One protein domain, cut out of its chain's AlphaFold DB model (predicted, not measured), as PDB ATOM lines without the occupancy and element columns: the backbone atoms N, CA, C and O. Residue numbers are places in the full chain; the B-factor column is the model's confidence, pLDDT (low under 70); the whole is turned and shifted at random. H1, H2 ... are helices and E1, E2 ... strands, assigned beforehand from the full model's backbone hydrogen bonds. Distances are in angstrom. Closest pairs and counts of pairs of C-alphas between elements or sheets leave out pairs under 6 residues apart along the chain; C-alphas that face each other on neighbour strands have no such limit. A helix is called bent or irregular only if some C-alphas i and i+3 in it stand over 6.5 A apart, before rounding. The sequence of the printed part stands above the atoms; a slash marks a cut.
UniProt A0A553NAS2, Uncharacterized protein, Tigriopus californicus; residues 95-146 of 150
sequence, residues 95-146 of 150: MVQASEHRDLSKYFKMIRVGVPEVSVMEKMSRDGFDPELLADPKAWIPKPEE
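Overview. This is residues 95 to 146 of the 150 residues of an uncharacterized protein of Tigriopus californicus (UniProt A0A553NAS2). A two-stranded antiparallel ribbon, E1 beside E2, sits at one end of a small helical body, in which H1 and H2 make a helical hairpin and the short helix H3 packs on H2. The centres of the three helices make a triangle, and the ribbon brings together E1, at the beginning of the printed part, and E2, near its end. The printed part has 52 residues with three named helices and two named strands, in the order E1, H1, H2, H3, E2 along the chain; the sheet's order is E1 - E2. The class is mostly helix, with helices holding 26 and strands 6 of the 32 residues in named elements. The whole is compact, with a radius of gyration of the C-alphas of 10.3 A, and its outline is rounded, with spans of 28 by 20 by 17 A.

Along the chain. The printed part begins with strand E1, residues 95 to 97, whose first C-alpha, that of Met 95, is at (19.848, 16.999, 67.148). Helix H1 follows at residues 102 to 112 and measures 16.0 A from first to last C-alpha. H1 is neither bent nor irregular, but only just: C-alphas 103 and 106 are 6.3 A apart. Helix H2, residues 117 to 127, measures 15.1 A from C-alpha 117 at (29.149, 31.808, 83.999) to C-alpha 127 at (27.687, 17.015, 86.364). Helix H3 is short, residues 131 to 134, with 5.8 A between its first and last C-alphas. Strand E2, residues 140 to 142, ends with the C-alpha of Pro 142 at (22.639, 15.039, 70.367). E1 and E2 measure 7.0 A and 7.1 A from first to last C-alpha.

Arrangement. E1 and E2 are antiparallel neighbours, with 132 degrees between their N-to-C directions. The C-alphas of Met 95 and Pro 142 face each other at 4.7 A, as do those of Gln 97 and Trp 140, also at 4.7 A. Across this pair N 96 and O 141 are within hydrogen-bond range at 2.9 A, and so are N 141 and O 96 at 2.9 A. H1 and H2 form a helical hairpin, running opposite ways at a shallow tilt of 23 degrees. They touch, and their closest C-alphas are those of Ile 111 and Glu 117, 6.0 A apart. H2 also touches H3, where the closest C-alphas are those of Met 121 and Pro 131 at 5.0 A. H1 and H3 are close but not clearly touching, with the C-alphas of Phe 108 and Leu 134 the closest at 7.0 A. H2 is apart from both E1 and E2. E1 is also apart from H3, and H1 is apart from E2. In H2 every O i to N i+4 pair is within hydrogen-bond range; in H1 5 of 7 are, and H3, with 4 residues, is too short for such a pair, while its one O i to N i+3 pair is within range.

Size, cuts and confidence. The two C-alphas farthest apart are those of Gly 114 and Glu 145, at 30.3 A. From the first to the last printed C-alpha, Met 95 to Glu 146, the distance is 13.3 A. The centres of H1 and H3 are nearest to the mean of the C-alphas, at 5.6 A and 6.0 A, while those of E1 and E2 are farthest from it, at 12.0 A and 11.3 A. The printed part has no cut. The links E1 to H1, H1 to H2, H2 to H3 and H3 to E2 are tight, and there is no long link. The mean pLDDT of the printed part is 89.4; residues 145 to 146, at its end, are under 70.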
ATOM      1  N   MET A  95      19.012  15.946  66.565       83.25
ATOM      2  CA  MET A  95      19.848  16.999  67.148       83.25
ATOM      3  C   MET A  95      18.952  18.134  67.651       83.25
ATOM      4  O   MET A  95      17.937  18.453  67.028       83.25
ATOM      5  N   VAL A  96      19.322  18.742  68.772       87.94
ATOM      6  CA  VAL A  96      18.640  19.912  69.342       87.94
ATOM      7  C   VAL A  96      19.660  21.004  69.637       87.94
ATOM      8  O   VAL A  96      20.849  20.723  69.782       87.94
ATOM      9  N   GLN A  97      19.213  22.255  69.720       90.62
ATOM     10  CA  GLN A  97      20.102  23.335  70.145       90.62
ATOM     11  C   GLN A  97      20.492  23.147  71.616       90.62
ATOM     12  O   GLN A  97      19.676  22.684  72.417       90.62
ATOM     13  N   ALA A  98      21.697  23.567  72.000       88.56
ATOM     14  CA  ALA A  98      22.165  23.508  73.382       88.56
ATOM     15  C   ALA A  98      21.172  24.183  74.345       88.56
ATOM     16  O   ALA A  98      20.846  23.622  75.392       88.56
ATOM     17  N   SER A  99      20.586  25.322  73.959       85.25
ATOM     18  CA  SER A  99      19.545  25.994  74.750       85.25
ATOM     19  C   SER A  99      18.248  25.192  74.926       85.25
ATOM     20  O   SER A  99      17.517  25.412  75.896       85.25
ATOM     21  N   GLU A 100      17.942  24.294  73.987       85.88
ATOM     22  CA  GLU A 100      16.745  23.442  73.978       85.88
ATOM     23  C   GLU A 100      16.990  22.055  74.589       85.88
ATOM     24  O   GLU A 100      16.046  21.297  74.818       85.88
ATOM     25  N   HIS A 101      18.242  21.716  74.900       88.44
ATOM     26  CA  HIS A 101      18.579  20.463  75.557       88.44
ATOM     27  C   HIS A 101      18.095  20.472  77.010       88.44
ATOM     28  O   HIS A 101      18.448  21.352  77.802       88.44
ATOM     29  N   ARG A 102      17.309  19.455  77.379       87.69
ATOM     30  CA  ARG A 102      16.655  19.325  78.693       87.69
ATOM     31  C   ARG A 102      17.622  19.551  79.855       87.69
ATOM     32  O   ARG A 102      17.326  20.336  80.755       87.69
ATOM     33  N   ASP A 103      18.788  18.911  79.807       86.56
ATOM     34  CA  ASP A 103      19.754  18.980  80.908       86.56
ATOM     35  C   ASP A 103      20.622  20.240  80.892       86.56
ATOM     36  O   ASP A 103      21.151  20.611  81.940       86.56
ATOM     37  N   LEU A 104      20.709  20.946  79.756       90.81
ATOM     38  CA  LEU A 104      21.484  22.183  79.648       90.81
ATOM     39  C   LEU A 104      20.654  23.431  79.930       90.81
ATOM     40  O   LEU A 104      21.170  24.420  80.454       90.81
ATOM     41  N   SER A 105      19.348  23.373  79.663       90.44
ATOM     42  CA  SER A 105      18.406  24.471  79.897       90.44
ATOM     43  C   SER A 105      18.498  25.037  81.324       90.44
ATOM     44  O   SER A 105      18.409  26.252  81.533       90.44
ATOM     45  N   LYS A 106      18.767  24.179  82.321       93.94
ATOM     46  CA  LYS A 106      18.955  24.594  83.721       93.94
ATOM     47  C   LYS A 106      20.156  25.535  83.907       93.94
ATOM     48  O   LYS A 106      20.056  26.472  84.694       93.94
ATOM     49  N   TYR A 107      21.248  25.336  83.170       94.56
ATOM     50  CA  TYR A 107      22.470  26.141  83.261       94.56
ATOM     51  C   TYR A 107      22.311  27.491  82.560       94.56
ATOM     52  O   TYR A 107      22.601  28.529  83.155       94.56
ATOM     53  N   PHE A 108      21.714  27.517  81.365       93.44
ATOM     54  CA  PHE A 108      21.354  28.778  80.702       93.44
ATOM     55  C   PHE A 108      20.410  29.622  81.567       93.44
ATOM     56  O   PHE A 108      20.534  30.846  81.632       93.44
ATOM     57  N   LYS A 109      19.482  28.980  82.290       94.19
ATOM     58  CA  LYS A 109      18.625  29.671  83.257       94.19
ATOM     59  C   LYS A 109      19.424  30.271  84.416       94.19
ATOM     60  O   LYS A 109      19.107  31.391  84.804       94.19
ATOM     61  N   MET A 110      20.439  29.578  84.943       95.25
ATOM     62  CA  MET A 110      21.319  30.113  85.995       95.25
ATOM     63  C   MET A 110      22.010  31.402  85.541       95.25
ATOM     64  O   MET A 110      21.948  32.409  86.245       95.25
ATOM     65  N   ILE A 111      22.567  31.415  84.329       93.50
ATOM     66  CA  ILE A 111      23.197  32.615  83.759       93.50
ATOM     67  C   ILE A 111      22.169  33.748  83.625       93.50
ATOM     68  O   ILE A 111      22.415  34.877  84.046       93.50
ATOM     69  N   ARG A 112      20.962  33.446  83.122       91.75
ATOM     70  CA  ARG A 112      19.882  34.440  82.966       91.75
ATOM     71  C   ARG A 112      19.406  35.059  84.280       91.75
ATOM     72  O   ARG A 112      18.919  36.184  84.254       91.75
ATOM     73  N   VAL A 113      19.508  34.346  85.403       95.62
ATOM     74  CA  VAL A 113      19.157  34.884  86.731       95.62
ATOM     75  C   VAL A 113      20.331  35.588  87.425       95.62
ATOM     76  O   VAL A 113      20.177  36.031  88.558       95.62
ATOM     77  N   GLY A 114      21.479  35.730  86.748       94.31
ATOM     78  CA  GLY A 114      22.644  36.469  87.240       94.31
ATOM     79  C   GLY A 114      23.693  35.615  87.953       94.31
ATOM     80  O   GLY A 114      24.562  36.171  88.622       94.31
ATOM     81  N   VAL A 115      23.637  34.284  87.833       94.38
ATOM     82  CA  VAL A 115      24.730  33.424  88.311       94.38
ATOM     83  C   VAL A 115      25.935  33.600  87.379       94.38
ATOM     84  O   VAL A 115      25.758  33.517  86.162       94.38
ATOM     85  N   PRO A 116      27.152  33.814  87.912       95.62
ATOM     86  CA  PRO A 116      28.353  33.924  87.095       95.62
ATOM     87  C   PRO A 116      28.572  32.678  86.240       95.62
ATOM     88  O   PRO A 116      28.516  31.556  86.747       95.62
ATOM     89  N   GLU A 117      28.891  32.881  84.965       93.06
ATOM     90  CA  GLU A 117      29.149  31.808  83.999       93.06
ATOM     91  C   GLU A 117      30.201  30.813  84.505       93.06
ATOM     92  O   GLU A 117      29.996  29.608  84.412       93.06
ATOM     93  N   VAL A 118      31.257  31.299  85.165       94.62
ATOM     94  CA  VAL A 118      32.316  30.463  85.761       94.62
ATOM     95  C   VAL A 118      31.765  29.453  86.767       94.62
ATOM     96  O   VAL A 118      32.101  28.274  86.706       94.62
ATOM     97  N   SER A 119      30.860  29.879  87.650       95.00
ATOM     98  CA  SER A 119      30.237  28.982  88.630       95.00
ATOM     99  C   SER A 119      29.317  27.952  87.968       95.00
ATOM    100  O   SER A 119      29.178  26.828  88.457       95.00
ATOM    101  N   VAL A 120      28.679  28.323  86.855       95.56
ATOM    102  CA  VAL A 120      27.827  27.420  86.074       95.56
ATOM    103  C   VAL A 120      28.676  26.401  85.307       95.56
ATOM    104  O   VAL A 120      28.339  25.218  85.328       95.56
ATOM    105  N   MET A 121      29.803  26.819  84.722       94.38
ATOM    106  CA  MET A 121      30.783  25.937  84.073       94.38
ATOM    107  C   MET A 121      31.326  24.890  85.046       94.38
ATOM    108  O   MET A 121      31.270  23.700  84.753       94.38
ATOM    109  N   GLU A 122      31.762  25.291  86.246       95.81
ATOM    110  CA  GLU A 122      32.223  24.336  87.270       95.81
ATOM    111  C   GLU A 122      31.142  23.311  87.637       95.81
ATOM    112  O   GLU A 122      31.429  22.130  87.864       95.81
ATOM    113  N   LYS A 123      29.880  23.752  87.700       94.25
ATOM    114  CA  LYS A 123      28.745  22.870  87.965       94.25
ATOM    115  C   LYS A 123      28.480  21.919  86.794       94.25
ATOM    116  O   LYS A 123      28.205  20.750  87.053       94.25
ATOM    117  N   MET A 124      28.579  22.387  85.550       94.69
ATOM    118  CA  MET A 124      28.470  21.552  84.349       94.69
ATOM    119  C   MET A 124      29.553  20.486  84.308       94.69
ATOM    120  O   MET A 124      29.217  19.309  84.207       94.69
ATOM    121  N   SER A 125      30.814  20.868  84.511       92.81
ATOM    122  CA  SER A 125      31.935  19.927  84.540       92.81
ATOM    123  C   SER A 125      31.769  18.876  85.638       92.81
ATOM    124  O   SER A 125      32.062  17.703  85.422       92.81
ATOM    125  N   ARG A 126      31.248  19.261  86.812       94.62
ATOM    126  CA  ARG A 126      30.954  18.312  87.902       94.62
ATOM    127  C   ARG A 126      29.815  17.350  87.561       94.62
ATOM    128  O   ARG A 126      29.842  16.208  88.006       94.62
ATOM    129  N   ASP A 127      28.822  17.819  86.815       90.94
ATOM    130  CA  ASP A 127      27.687  17.015  86.364       90.94
ATOM    131  C   ASP A 127      28.014  16.222  85.070       90.94
ATOM    132  O   ASP A 127      27.173  15.457  84.605       90.94
ATOM    133  N   GLY A 128      29.226  16.369  84.510       89.62
ATOM    134  CA  GLY A 128      29.710  15.637  83.332       89.62
ATOM    135  C   GLY A 128      29.341  16.254  81.977       89.62
ATOM    136  O   GLY A 128      29.449  15.577  80.959       89.62
ATOM    137  N   PHE A 129      28.900  17.514  81.950       90.19
ATOM    138  CA  PHE A 129      28.568  18.234  80.719       90.19
ATOM    139  C   PHE A 129      29.731  19.100  80.234       90.19
ATOM    140  O   PHE A 129      30.522  19.596  81.036       90.19
ATOM    141  N   ASP A 130      29.779  19.329  78.922       90.44
ATOM    142  CA  ASP A 130      30.779  20.184  78.288       90.44
ATOM    143  C   ASP A 130      30.478  21.679  78.540       90.44
ATOM    144  O   ASP A 130      29.431  22.169  78.096       90.44
ATOM    145  N   PRO A 131      31.348  22.414  79.263       90.50
ATOM    146  CA  PRO A 131      31.137  23.824  79.576       90.50
ATOM    147  C   PRO A 131      31.204  24.747  78.349       90.50
ATOM    148  O   PRO A 131      30.615  25.829  78.404       90.50
ATOM    149  N   GLU A 132      31.843  24.345  77.242       89.81
ATOM    150  CA  GLU A 132      31.918  25.167  76.020       89.81
ATOM    151  C   GLU A 132      30.531  25.384  75.390       89.81
ATOM    152  O   GLU A 132      30.287  26.387  74.721       89.81
ATOM    153  N   LEU A 133      29.560  24.517  75.700       89.31
ATOM    154  CA  LEU A 133      28.173  24.648  75.242       89.31
ATOM    155  C   LEU A 133      27.464  25.899  75.785       89.31
ATOM    156  O   LEU A 133      26.449  26.313  75.221       89.31
ATOM    157  N   LEU A 134      27.967  26.513  76.864       89.62
ATOM    158  CA  LEU A 134      27.431  27.778  77.382       89.62
ATOM    159  C   LEU A 134      27.815  28.980  76.515       89.62
ATOM    160  O   LEU A 134      27.021  29.921  76.426       89.62
ATOM    161  N   ALA A 135      28.982  28.933  75.865       88.75
ATOM    162  CA  ALA A 135      29.460  29.991  74.977       88.75
ATOM    163  C   ALA A 135      28.622  30.067  73.691       88.75
ATOM    164  O   ALA A 135      28.350  31.157  73.185       88.75
ATOM    165  N   ASP A 136      28.131  28.912  73.224       87.44
ATOM    166  CA  ASP A 136      27.348  28.777  71.998       87.44
ATOM    167  C   ASP A 136      25.958  28.156  72.245       87.44
ATOM    168  O   ASP A 136      25.720  26.980  71.959       87.44
ATOM    169  N   PRO A 137      24.952  28.954  72.663       85.62
ATOM    170  CA  PRO A 137      23.590  28.463  72.914       85.62
ATOM    171  C   PRO A 137      22.910  27.818  71.695       85.62
ATOM    172  O   PRO A 137      21.942  27.071  71.842       85.62
ATOM    173  N   LYS A 138      23.388  28.142  70.485       87.50
ATOM    174  CA  LYS A 138      22.886  27.631  69.200       87.50
ATOM    175  C   LYS A 138      23.638  26.392  68.706       87.50
ATOM    176  O   LYS A 138      23.324  25.922  67.613       87.50
ATOM    177  N   ALA A 139      24.615  25.892  69.464       87.19
ATOM    178  CA  ALA A 139      25.327  24.667  69.130       87.19
ATOM    179  C   ALA A 139      24.337  23.500  69.004       87.19
ATOM    180  O   ALA A 139      23.431  23.355  69.824       87.19
ATOM    181  N   TRP A 140      24.491  22.689  67.958       88.62
ATOM    182  CA  TRP A 140      23.666  21.506  67.728       88.62
ATOM    183  C   TRP A 140      24.281  20.318  68.454       88.62
ATOM    184  O   TRP A 140      25.394  19.911  68.128       88.62
ATOM    185  N   ILE A 141      23.551  19.758  69.414       88.12
ATOM    186  CA  ILE A 141      24.008  18.621  70.211       88.12
ATOM    187  C   ILE A 141      23.032  17.446  70.115       88.12
ATOM    188  O   ILE A 141      21.840  17.654  69.846       88.12
ATOM    189  N   PRO A 142      23.511  16.203  70.306       85.94
ATOM    190  CA  PRO A 142      22.639  15.039  70.367       85.94
ATOM    191  C   PRO A 142      21.579  15.225  71.457       85.94
ATOM    192  O   PRO A 142      21.894  15.646  72.570       85.94
ATOM    193  N   LYS A 143      20.311  14.939  71.142       80.44
ATOM    194  CA  LYS A 143      19.264  14.869  72.166       80.44
ATOM    195  C   LYS A 143      19.602  13.704  73.114       80.44
ATOM    196  O   LYS A 143      19.999  12.653  72.613       80.44
ATOM    197  N   PRO A 144      19.424  13.850  74.439       71.88
ATOM    198  CA  PRO A 144      19.620  12.729  75.342       71.88
ATOM    199  C   PRO A 144      18.562  11.681  74.988       71.88
ATOM    200  O   PRO A 144      17.377  12.021  74.881       71.88
ATOM    201  N   GLU A 145      18.992  10.448  74.716       66.88
ATOM    202  CA  GLU A 145      18.072   9.332  74.512       66.88
ATOM    203  C   GLU A 145      17.214   9.213  75.772       66.88
ATOM    204  O   GLU A 145      17.717   9.001  76.874       66.88
ATOM    205  N   GLU A 146      15.912   9.460  75.625       65.12
ATOM    206  CA  GLU A 146      14.952   9.130  76.670       65.12
ATOM    207  C   GLU A 146      14.981   7.607  76.772       65.12
ATOM    208  O   GLU A 146      14.601   6.936  75.811       65.12
TER     209      GLU A 146